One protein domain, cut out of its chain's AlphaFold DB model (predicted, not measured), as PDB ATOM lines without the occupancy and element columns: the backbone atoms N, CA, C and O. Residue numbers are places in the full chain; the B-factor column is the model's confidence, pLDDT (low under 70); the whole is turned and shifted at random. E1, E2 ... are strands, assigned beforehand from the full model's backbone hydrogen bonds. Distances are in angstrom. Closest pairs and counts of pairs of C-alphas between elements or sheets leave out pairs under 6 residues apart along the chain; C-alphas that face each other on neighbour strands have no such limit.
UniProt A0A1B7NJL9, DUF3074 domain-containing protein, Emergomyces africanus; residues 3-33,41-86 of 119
ATOM      1  N   SER A   3     108.743 138.219 130.782       95.12
ATOM      2  CA  SER A   3     108.580 139.114 131.926       95.12
ATOM      3  C   SER A   3     109.558 140.273 131.821       95.12
ATOM      4  O   SER A   3     110.699 140.082 131.399       95.12
ATOM      5  N   ALA A   4     109.107 141.464 132.192       95.50
ATOM      6  CA  ALA A   4     109.919 142.673 132.167       95.50
ATOM      7  C   ALA A   4     109.548 143.586 133.334       95.50
ATOM      8  O   ALA A   4     108.381 143.677 133.709       95.50
ATOM      9  N   PHE A   5     110.537 144.274 133.896       94.69
ATOM     10  CA  PHE A   5     110.304 145.316 134.891       94.69
ATOM     11  C   PHE A   5     109.785 146.587 134.219       94.69
ATOM     12  O   PHE A   5     110.230 146.941 133.124       94.69
ATOM     13  N   THR A   6     108.852 147.276 134.872       89.88
ATOM     14  CA  THR A   6     108.410 148.594 134.419       89.88
ATOM     15  C   THR A   6     109.406 149.660 134.882       89.88
ATOM     16  O   THR A   6     109.966 149.541 135.976       89.88
ATOM     17  N   PRO A   7     109.646 150.710 134.075       86.44
ATOM     18  CA  PRO A   7     110.520 151.806 134.477       86.44
ATOM     19  C   PRO A   7     110.047 152.470 135.780       86.44
ATOM     20  O   PRO A   7     108.853 152.409 136.092       86.44
ATOM     21  N   PRO A   8     110.944 153.130 136.528       83.88
ATOM     22  CA  PRO A   8     110.553 153.953 137.665       83.88
ATOM     23  C   PRO A   8     109.505 154.998 137.253       83.88
ATOM     24  O   PRO A   8     109.612 155.605 136.189       83.88
ATOM     25  N   GLU A   9     108.492 155.207 138.094       77.69
ATOM     26  CA  GLU A   9     107.426 156.190 137.831       77.69
ATOM     27  C   GLU A   9     107.890 157.628 138.139       77.69
ATOM     28  O   GLU A   9     107.425 158.587 137.525       77.69
ATOM     29  N   SER A  10     108.880 157.767 139.027       77.12
ATOM     30  CA  SER A  10     109.490 159.042 139.418       77.12
ATOM     31  C   SER A  10     110.900 159.195 138.834       77.12
ATOM     32  O   SER A  10     111.703 158.268 138.952       77.12
ATOM     33  N   PRO A  11     111.273 160.381 138.309       72.81
ATOM     34  CA  PRO A  11     112.589 160.629 137.705       72.81
ATOM     35  C   PRO A  11     113.757 160.591 138.709       72.81
ATOM     36  O   PRO A  11     114.918 160.612 138.311       72.81
ATOM     37  N   THR A  12     113.458 160.564 140.008       77.69
ATOM     38  CA  THR A  12     114.423 160.500 141.115       77.69
ATOM     39  C   THR A  12     114.639 159.084 141.653       77.69
ATOM     40  O   THR A  12     115.538 158.885 142.466       77.69
ATOM     41  N   SER A  13     113.830 158.106 141.228       73.38
ATOM     42  CA  SER A  13     113.932 156.712 141.669       73.38
ATOM     43  C   SER A  13     114.658 155.871 140.623       73.38
ATOM     44  O   SER A  13     114.401 155.997 139.429       73.38
ATOM     45  N   THR A  14     115.541 154.981 141.072       79.25
ATOM     46  CA  THR A  14     116.166 153.948 140.228       79.25
ATOM     47  C   THR A  14     115.456 152.600 140.329       79.25
ATOM     48  O   THR A  14     115.759 151.695 139.556       79.25
ATOM     49  N   GLU A  15     114.525 152.459 141.275       82.94
ATOM     50  CA  GLU A  15     113.810 151.210 141.519       82.94
ATOM     51  C   GLU A  15     112.652 151.033 140.527       82.94
ATOM     52  O   GLU A  15     111.901 151.987 140.285       82.94
ATOM     53  N   PRO A  16     112.470 149.824 139.964       83.81
ATOM     54  CA  PRO A  16     111.308 149.511 139.144       83.81
ATOM     55  C   PRO A  16     109.994 149.810 139.868       83.81
ATOM     56  O   PRO A  16     109.820 149.461 141.034       83.81
ATOM     57  N   SER A  17     109.030 150.390 139.152       86.88
ATOM     58  CA  SER A  17     107.679 150.644 139.689       86.88
ATOM     59  C   SER A  17     106.820 149.374 139.788       86.88
ATOM     60  O   SER A  17     105.747 149.376 140.394       86.88
ATOM     61  N   GLY A  18     107.280 148.279 139.180       91.38
ATOM     62  CA  GLY A  18     106.497 147.072 138.995       91.38
ATOM     63  C   GLY A  18     107.082 146.144 137.938       91.38
ATOM     64  O   GLY A  18     108.250 146.246 137.548       91.38
ATOM     65  N   PHE A  19     106.257 145.217 137.465       94.06
ATOM     66  CA  PHE A  19     106.603 144.301 136.387       94.06
ATOM     67  C   PHE A  19     105.380 143.941 135.544       94.06
ATOM     68  O   PHE A  19     104.233 144.059 135.974       94.06
ATOM     69  N   ILE A  20     105.655 143.475 134.330       96.19
ATOM     70  CA  ILE A  20     104.671 142.931 133.402       96.19
ATOM     71  C   ILE A  20     105.026 141.474 133.123       96.19
ATOM     72  O   ILE A  20     106.189 141.144 132.871       96.19
ATOM     73  N   ASN A  21     104.017 140.607 133.140       95.94
ATOM     74  CA  ASN A  21     104.102 139.217 132.725       95.94
ATOM     75  C   ASN A  21     103.203 138.976 131.507       95.94
ATOM     76  O   ASN A  21     102.032 139.343 131.508       95.94
ATOM     77  N   ILE A  22     103.756 138.359 130.465       96.62
ATOM     78  CA  ILE A  22     103.043 138.023 129.237       96.62
ATOM     79  C   ILE A  22     103.140 136.519 128.994       96.62
ATOM     80  O   ILE A  22     104.223 135.927 128.872       96.62
ATOM     81  N   GLN A  23     101.972 135.905 128.866       95.88
ATOM     82  CA  GLN A  23     101.798 134.499 128.552       95.88
ATOM     83  C   GLN A  23     101.099 134.396 127.200       95.88
ATOM     84  O   GLN A  23     100.023 134.955 127.006       95.88
ATOM     85  N   LEU A  24     101.723 133.696 126.254       93.94
ATOM     86  CA  LEU A  24     101.190 133.489 124.911       93.94
ATOM     87  C   LEU A  24     101.118 131.992 124.615       93.94
ATOM     88  O   LEU A  24     102.006 131.244 125.046       93.94
ATOM     89  N   PRO A  25     100.110 131.552 123.847       91.56
ATOM     90  CA  PRO A  25     100.021 130.168 123.438       91.56
ATOM     91  C   PRO A  25     101.164 129.841 122.476       91.56
ATOM     92  O   PRO A  25     101.416 130.559 121.508       91.56
ATOM     93  N   ILE A  26     101.825 128.715 122.718       88.56
ATOM     94  CA  ILE A  26     102.761 128.115 121.768       88.56
ATOM     95  C   ILE A  26     102.043 127.028 120.973       88.56
ATOM     96  O   ILE A  26     101.201 126.294 121.498       88.56
ATOM     97  N   HIS A  27     102.354 126.931 119.685       85.12
ATOM     98  CA  HIS A  27     101.796 125.873 118.855       85.12
ATOM     99  C   HIS A  27     102.393 124.516 119.252       85.12
ATOM    100  O   HIS A  27     103.585 124.424 119.536       85.12
ATOM    101  N   PHE A  28     101.589 123.447 119.238       82.25
ATOM    102  CA  PHE A  28     102.039 122.129 119.711       82.25
ATOM    103  C   PHE A  28     103.178 121.554 118.862       82.25
ATOM    104  O   PHE A  28     104.029 120.836 119.371       82.25
ATOM    105  N   SER A  29     103.252 121.924 117.581       84.31
ATOM    106  CA  SER A  29     104.367 121.531 116.710       84.31
ATOM    107  C   SER A  29     105.717 122.121 117.125       84.31
ATOM    108  O   SER A  29     106.739 121.681 116.615       84.31
ATOM    109  N   ALA A  30     105.732 123.142 117.989       86.88
ATOM    110  CA  ALA A  30     106.956 123.715 118.538       86.88
ATOM    111  C   ALA A  30     107.450 122.959 119.785       86.88
ATOM    112  O   ALA A  30     108.520 123.275 120.304       86.88
ATOM    113  N   LEU A  31     106.683 121.984 120.284       84.12
ATOM    114  CA  LEU A  31     107.078 121.166 121.423       84.12
ATOM    115  C   LEU A  31     107.957 119.987 120.978       84.12
ATOM    116  O   LEU A  31     107.752 119.435 119.894       84.12
ATOM    117  N   PRO A  32     108.910 119.553 121.822       87.44
ATOM    118  CA  PRO A  32     109.621 118.297 121.622       87.44
ATOM    119  C   PRO A  32     108.650 117.118 121.479       87.44
ATOM    120  O   PRO A  32     107.675 117.025 122.220       87.44
ATOM    121  N   SER A  33     108.957 116.167 120.596       81.25
ATOM    122  CA  SER A  33     108.134 114.967 120.356       81.25
ATOM    123  C   SER A  33     107.993 114.041 121.573       81.25
ATOM    124  O   SER A  33     107.112 113.184 121.594       81.25
ATOM    125  N   ALA A  41      92.977 114.137 126.724       89.12
ATOM    126  CA  ALA A  41      93.190 115.564 126.925       89.12
ATOM    127  C   ALA A  41      92.859 116.352 125.649       89.12
ATOM    128  O   ALA A  41      93.115 115.899 124.531       89.12
ATOM    129  N   ILE A  42      92.319 117.555 125.828       88.56
ATOM    130  CA  ILE A  42      92.118 118.536 124.760       88.56
ATOM    131  C   ILE A  42      93.131 119.655 124.975       88.56
ATOM    132  O   ILE A  42      93.332 120.114 126.099       88.56
ATOM    133  N   GLN A  43      93.791 120.085 123.899       88.31
ATOM    134  CA  GLN A  43      94.733 121.192 123.980       88.31
ATOM    135  C   GLN A  43      93.968 122.511 124.123       88.31
ATOM    136  O   GLN A  43      93.404 123.018 123.152       88.31
ATOM    137  N   ALA A  44      94.012 123.084 125.322       90.00
ATOM    138  CA  ALA A  44      93.552 124.440 125.569       90.00
ATOM    139  C   ALA A  44      94.588 125.477 125.101       90.00
ATOM    140  O   ALA A  44      95.786 125.198 124.977       90.00
ATOM    141  N   ARG A  45      94.121 126.699 124.851       91.00
ATOM    142  CA  ARG A  45      94.952 127.872 124.571       91.00
ATOM    143  C   ARG A  45      94.687 128.922 125.635       91.00
ATOM    144  O   ARG A  45      93.535 129.203 125.944       91.00
ATOM    145  N   TYR A  46      95.757 129.500 126.154       91.31
ATOM    146  CA  TYR A  46      95.710 130.534 127.176       91.31
ATOM    147  C   TYR A  46      96.618 131.686 126.764       91.31
ATOM    148  O   TYR A  46      97.742 131.458 126.306       91.31
ATOM    149  N   ALA A  47      96.118 132.906 126.913       93.94
ATOM    150  CA  ALA A  47      96.872 134.133 126.749       93.94
ATOM    151  C   ALA A  47      96.583 135.061 127.930       93.94
ATOM    152  O   ALA A  47      95.437 135.183 128.363       93.94
ATOM    153  N   SER A  48      97.619 135.714 128.444       94.81
ATOM    154  CA  SER A  48      97.509 136.633 129.574       94.81
ATOM    155  C   SER A  48      98.513 137.766 129.447       94.81
ATOM    156  O   SER A  48      99.659 137.543 129.042       94.81
ATOM    157  N   VAL A  49      98.080 138.968 129.807       96.25
ATOM    158  CA  VAL A  49      98.941 140.111 130.096       96.25
ATOM    159  C   VAL A  49      98.614 140.573 131.505       96.25
ATOM    160  O   VAL A  49      97.466 140.881 131.820       96.25
ATOM    161  N   GLU A  50      99.633 140.617 132.349       95.50
ATOM    162  CA  GLU A  50      99.504 140.890 133.773       95.50
ATOM    163  C   GLU A  50     100.460 142.016 134.125       95.50
ATOM    164  O   GLU A  50     101.652 141.916 133.846       95.50
ATOM    165  N   GLN A  51      99.950 143.080 134.728       94.88
ATOM    166  CA  GLN A  51     100.752 144.182 135.227       94.88
ATOM    167  C   GLN A  51     100.584 144.264 136.735       94.88
ATOM    168  O   GLN A  51      99.465 144.339 137.239       94.88
ATOM    169  N   VAL A  52     101.709 144.276 137.438       92.75
ATOM    170  CA  VAL A  52     101.765 144.448 138.886       92.75
ATOM    171  C   VAL A  52     102.570 145.703 139.173       92.75
ATOM    172  O   VAL A  52     103.715 145.796 138.732       92.75
ATOM    173  N   ARG A  53     101.993 146.659 139.903       89.94
ATOM    174  CA  ARG A  53     102.681 147.894 140.306       89.94
ATOM    175  C   ARG A  53     102.505 148.187 141.786       89.94
ATOM    176  O   ARG A  53     101.492 147.825 142.384       89.94
ATOM    177  N   ILE A  54     103.498 148.853 142.360       85.00
ATOM    178  CA  ILE A  54     103.442 149.358 143.731       85.00
ATOM    179  C   ILE A  54     102.746 150.718 143.691       85.00
ATOM    180  O   ILE A  54     103.124 151.580 142.901       85.00
ATOM    181  N   LEU A  55     101.725 150.910 144.523       83.06
ATOM    182  CA  LEU A  55     101.030 152.187 144.617       83.06
ATOM    183  C   LEU A  55     101.762 153.118 145.599       83.06
ATOM    184  O   LEU A  55     102.053 152.694 146.720       83.06
ATOM    185  N   PRO A  56     102.044 154.376 145.211       69.38
ATOM    186  CA  PRO A  56     102.826 155.305 146.027       69.38
ATOM    187  C   PRO A  56     102.112 155.796 147.301       69.38
ATOM    188  O   PRO A  56     102.802 156.144 148.251       69.38
ATOM    189  N   ASP A  57     100.771 155.763 147.361       62.81
ATOM    190  CA  ASP A  57      99.965 156.384 148.436       62.81
ATOM    191  C   ASP A  57      98.933 155.438 149.074       62.81
ATOM    192  O   ASP A  57      97.755 155.745 149.272       62.81
ATOM    193  N   ALA A  58      99.387 154.251 149.440       53.66
ATOM    194  CA  ALA A  58      98.667 153.386 150.357       53.66
ATOM    195  C   ALA A  58      98.800 153.903 151.795       53.66
ATOM    196  O   ALA A  58      99.663 153.436 152.530       53.66
ATOM    197  N   GLY A  59      97.994 154.903 152.156       48.28
ATOM    198  CA  GLY A  59      98.088 155.626 153.427       48.28
ATOM    199  C   GLY A  59      98.298 154.751 154.671       48.28
ATOM    200  O   GLY A  59      97.830 153.613 154.737       48.28
ATOM    201  N   ASP A  60      98.976 155.352 155.650       48.28
ATOM    202  CA  ASP A  60      99.380 154.862 156.977       48.28
ATOM    203  C   ASP A  60      98.253 154.194 157.800       48.28
ATOM    204  O   ASP A  60      97.796 154.683 158.837       48.28
ATOM    205  N   GLY A  61      97.787 153.033 157.350       47.16
ATOM    206  CA  GLY A  61      96.769 152.226 158.007       47.16
ATOM    207  C   GLY A  61      97.325 151.436 159.191       47.16
ATOM    208  O   GLY A  61      97.586 150.247 159.065       47.16
ATOM    209  N   ALA A  62      97.408 152.114 160.340       45.50
ATOM    210  CA  ALA A  62      97.456 151.588 161.713       45.50
ATOM    211  C   ALA A  62      98.748 150.887 162.199       45.50
ATOM    212  O   ALA A  62      98.767 149.691 162.481       45.50
ATOM    213  N   GLY A  63      99.795 151.676 162.459       49.44
ATOM    214  CA  GLY A  63     100.895 151.306 163.363       49.44
ATOM    215  C   GLY A  63     102.132 152.201 163.202       49.44
ATOM    216  O   GLY A  63     102.322 152.767 162.129       49.44
ATOM    217  N   PRO A  64     102.992 152.360 164.228       39.38
ATOM    218  CA  PRO A  64     104.263 153.062 164.082       39.38
ATOM    219  C   PRO A  64     105.253 152.150 163.338       39.38
ATOM    220  O   PRO A  64     106.016 151.402 163.944       39.38
ATOM    221  N   GLY A  65     105.199 152.178 162.010       51.19
ATOM    222  CA  GLY A  65     106.096 151.467 161.101       51.19
ATOM    223  C   GLY A  65     105.678 151.707 159.647       51.19
ATOM    224  O   GLY A  65     104.518 152.048 159.420       51.19
ATOM    225  N   PRO A  66     106.578 151.563 158.657       48.53
ATOM    226  CA  PRO A  66     106.186 151.626 157.253       48.53
ATOM    227  C   PRO A  66     105.168 150.510 156.993       48.53
ATOM    228  O   PRO A  66     105.501 149.327 157.092       48.53
ATOM    229  N   GLY A  67     103.913 150.883 156.742       53.03
ATOM    230  CA  GLY A  67     102.862 149.931 156.403       53.03
ATOM    231  C   GLY A  67     103.225 149.136 155.143       53.03
ATOM    232  O   GLY A  67     104.046 149.589 154.338       53.03
ATOM    233  N   PRO A  68     102.654 147.935 154.948       57.22
ATOM    234  CA  PRO A  68     102.861 147.192 153.713       57.22
ATOM    235  C   PRO A  68     102.336 148.033 152.542       57.22
ATOM    236  O   PRO A  68     101.159 148.391 152.513       57.22
ATOM    237  N   GLY A  69     103.211 148.374 151.592       67.44
ATOM    238  CA  GLY A  69     102.809 149.104 150.388       67.44
ATOM    239  C   GLY A  69     101.691 148.359 149.654       67.44
ATOM    240  O   GLY A  69     101.737 147.132 149.542       67.44
ATOM    241  N   GLN A  70     100.674 149.079 149.169       80.31
ATOM    242  CA  GLN A  70      99.626 148.447 148.365       80.31
ATOM    243  C   GLN A  70     100.155 148.121 146.974       80.31
ATOM    244  O   GLN A  70     100.964 148.846 146.391       80.31
ATOM    245  N   ILE A  71      99.650 147.018 146.438       86.25
ATOM    246  CA  ILE A  71      99.953 146.543 145.099       86.25
ATOM    247  C   ILE A  71      98.664 146.602 144.291       86.25
ATOM    248  O   ILE A  71      97.617 146.145 144.748       86.25
ATOM    249  N   GLU A  72      98.756 147.125 143.077       90.12
ATOM    250  CA  GLU A  72      97.719 146.954 142.072       90.12
ATOM    251  C   GLU A  72      98.139 145.834 141.121       90.12
ATOM    252  O   GLU A  72      99.263 145.831 140.612       90.12
ATOM    253  N   TRP A  73      97.228 144.892 140.881       92.94
ATOM    254  CA  TRP A  73      97.411 143.821 139.911       92.94
ATOM    255  C   TRP A  73      96.284 143.870 138.883       92.94
ATOM    256  O   TRP A  73      95.137 143.534 139.175       92.94
ATOM    257  N   ILE A  74      96.624 144.292 137.667       93.75
ATOM    258  CA  ILE A  74      95.717 144.313 136.522       93.75
ATOM    259  C   ILE A  74      96.016 143.104 135.641       93.75
ATOM    260  O   ILE A  74      97.170 142.833 135.306       93.75
ATOM    261  N   MET A  75      94.966 142.393 135.241       93.56
ATOM    262  CA  MET A  75      95.059 141.224 134.374       93.56
ATOM    263  C   MET A  75      94.088 141.322 133.204       93.56
ATOM    264  O   MET A  75      92.897 141.557 133.387       93.56
ATOM    265  N   ALA A  76      94.607 141.073 132.004       93.19
ATOM    266  CA  ALA A  76      93.828 140.801 130.809       93.19
ATOM    267  C   ALA A  76      94.105 139.360 130.378       93.19
ATOM    268  O   ALA A  76      95.193 139.053 129.891       93.19
ATOM    269  N   THR A  77      93.128 138.476 130.570       91.88
ATOM    270  CA  THR A  77      93.264 137.048 130.271       91.88
ATOM    271  C   THR A  77      92.237 136.612 129.233       91.88
ATOM    272  O   THR A  77      91.116 137.116 129.172       91.88
ATOM    273  N   SER A  78      92.632 135.672 128.382       89.44
ATOM    274  CA  SER A  78      91.750 135.001 127.435       89.44
ATOM    275  C   SER A  78      92.120 133.527 127.382       89.44
ATOM    276  O   SER A  78      93.293 133.162 127.264       89.44
ATOM    277  N   ALA A  79      91.111 132.672 127.481       87.81
ATOM    278  CA  ALA A  79      91.280 131.233 127.474       87.81
ATOM    279  C   ALA A  79      90.273 130.599 126.520       87.81
ATOM    280  O   ALA A  79      89.108 130.980 126.484       87.81
ATOM    281  N   SER A  80      90.727 129.591 125.785       89.00
ATOM    282  CA  SER A  80      89.871 128.697 125.017       89.00
ATOM    283  C   SER A  80      90.195 127.269 125.428       89.00
ATOM    284  O   SER A  80      91.295 126.776 125.171       89.00
ATOM    285  N   ALA A  81      89.242 126.599 126.074       87.00
ATOM    286  CA  ALA A  81      89.363 125.201 126.479       87.00
ATOM    287  C   ALA A  81      89.428 124.250 125.270       87.00
ATOM    288  O   ALA A  81      89.922 123.129 125.386       87.00
ATOM    289  N   GLY A  82      88.945 124.703 124.107       85.44
ATOM    290  CA  GLY A  82      88.744 123.869 122.929       85.44
ATOM    291  C   GLY A  82      87.612 122.853 123.118       85.44
ATOM    292  O   GLY A  82      86.817 122.925 124.057       85.44
ATOM    293  N   GLY A  83      87.531 121.887 122.204       86.00
ATOM    294  CA  GLY A  83      86.532 120.825 122.285       86.00
ATOM    295  C   GLY A  83      85.096 121.330 122.149       86.00
ATOM    296  O   GLY A  83      84.793 122.112 121.254       86.00
ATOM    297  N   TRP A  84      84.216 120.834 123.021       87.62
ATOM    298  CA  TRP A  84      82.758 120.972 122.902       87.62
ATOM    299  C   TRP A  84      82.134 121.851 123.995       87.62
ATOM    300  O   TRP A  84      80.912 121.959 124.069       87.62
ATOM    301  N   ILE A  85      82.945 122.456 124.870       85.88
ATOM    302  CA  ILE A  85      82.435 123.294 125.961       85.88
ATOM    303  C   ILE A  85      81.940 124.623 125.370       85.88
ATOM    304  O   ILE A  85      82.728 125.314 124.724       85.88
ATOM    305  N   PRO A  86      80.684 125.033 125.607       86.56
ATOM    306  CA  PRO A  86      80.193 126.330 125.152       86.56
ATOM    307  C   PRO A  86      81.024 127.500 125.693       86.56
ATOM    308  O   PRO A  86      81.327 127.558 126.885       86.56
TER     309      PRO A  86
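AT A GLANCE: This is residues 3 to 33 and 41 to 86 of the 119 residues of the protein "DUF3074 domain-containing protein" of Emergomyces africanus (UniProt A0A1B7NJL9). With little regular structure, the model is a narrow, twisted sheet of two hairpins side by side, E1 with E2 and E3 with E4; residues 61 to 66 stick out. The 77 printed residues include 30 in four strands, in chain order E1, E2, E3, E4, with no named helix: all strand. The sheet's order is E1 - E2 - E3 - E4, all antiparallel. It is extended, radius of gyration of the C-alphas 19.0 A, spanning 55 by 28 by 19 A.

HOW THE PARTS SIT: Inner strands E2, residues 18 to 23, and E3, residues 45 to 54, are antiparallel at 180 degrees; N 21 and O 50 are within hydrogen-bond range at 2.8 A. E3 and edge strand E4, residues 71 to 80, form a hairpin at 174 degrees, with N 47 and O 78 at 2.9 A. Edge strand E1, residues 3 to 6, forms a hairpin with E2 at 152 degrees, with N 4 and O 20 at 3.0 A. E1 and E4 are apart.

IN THESE COORDINATES: E3 measures 30.0 A from C-alpha 45 at (94.952, 127.872, 124.571), E4 28.7 A to C-alpha 80 at (89.871, 128.697, 125.017), E2 17.0 A and E1 9.8 A.

THE WHOLE: The C-alphas farthest apart, Ser 33 and Pro 64, are 58.1 A apart. Residues 34 to 40 are not printed; the C-alphas across this cut are 16.3 A apart. Links E1 to E2 and E3 to E4 are long. Residues 56 to 69 have pLDDT under 70.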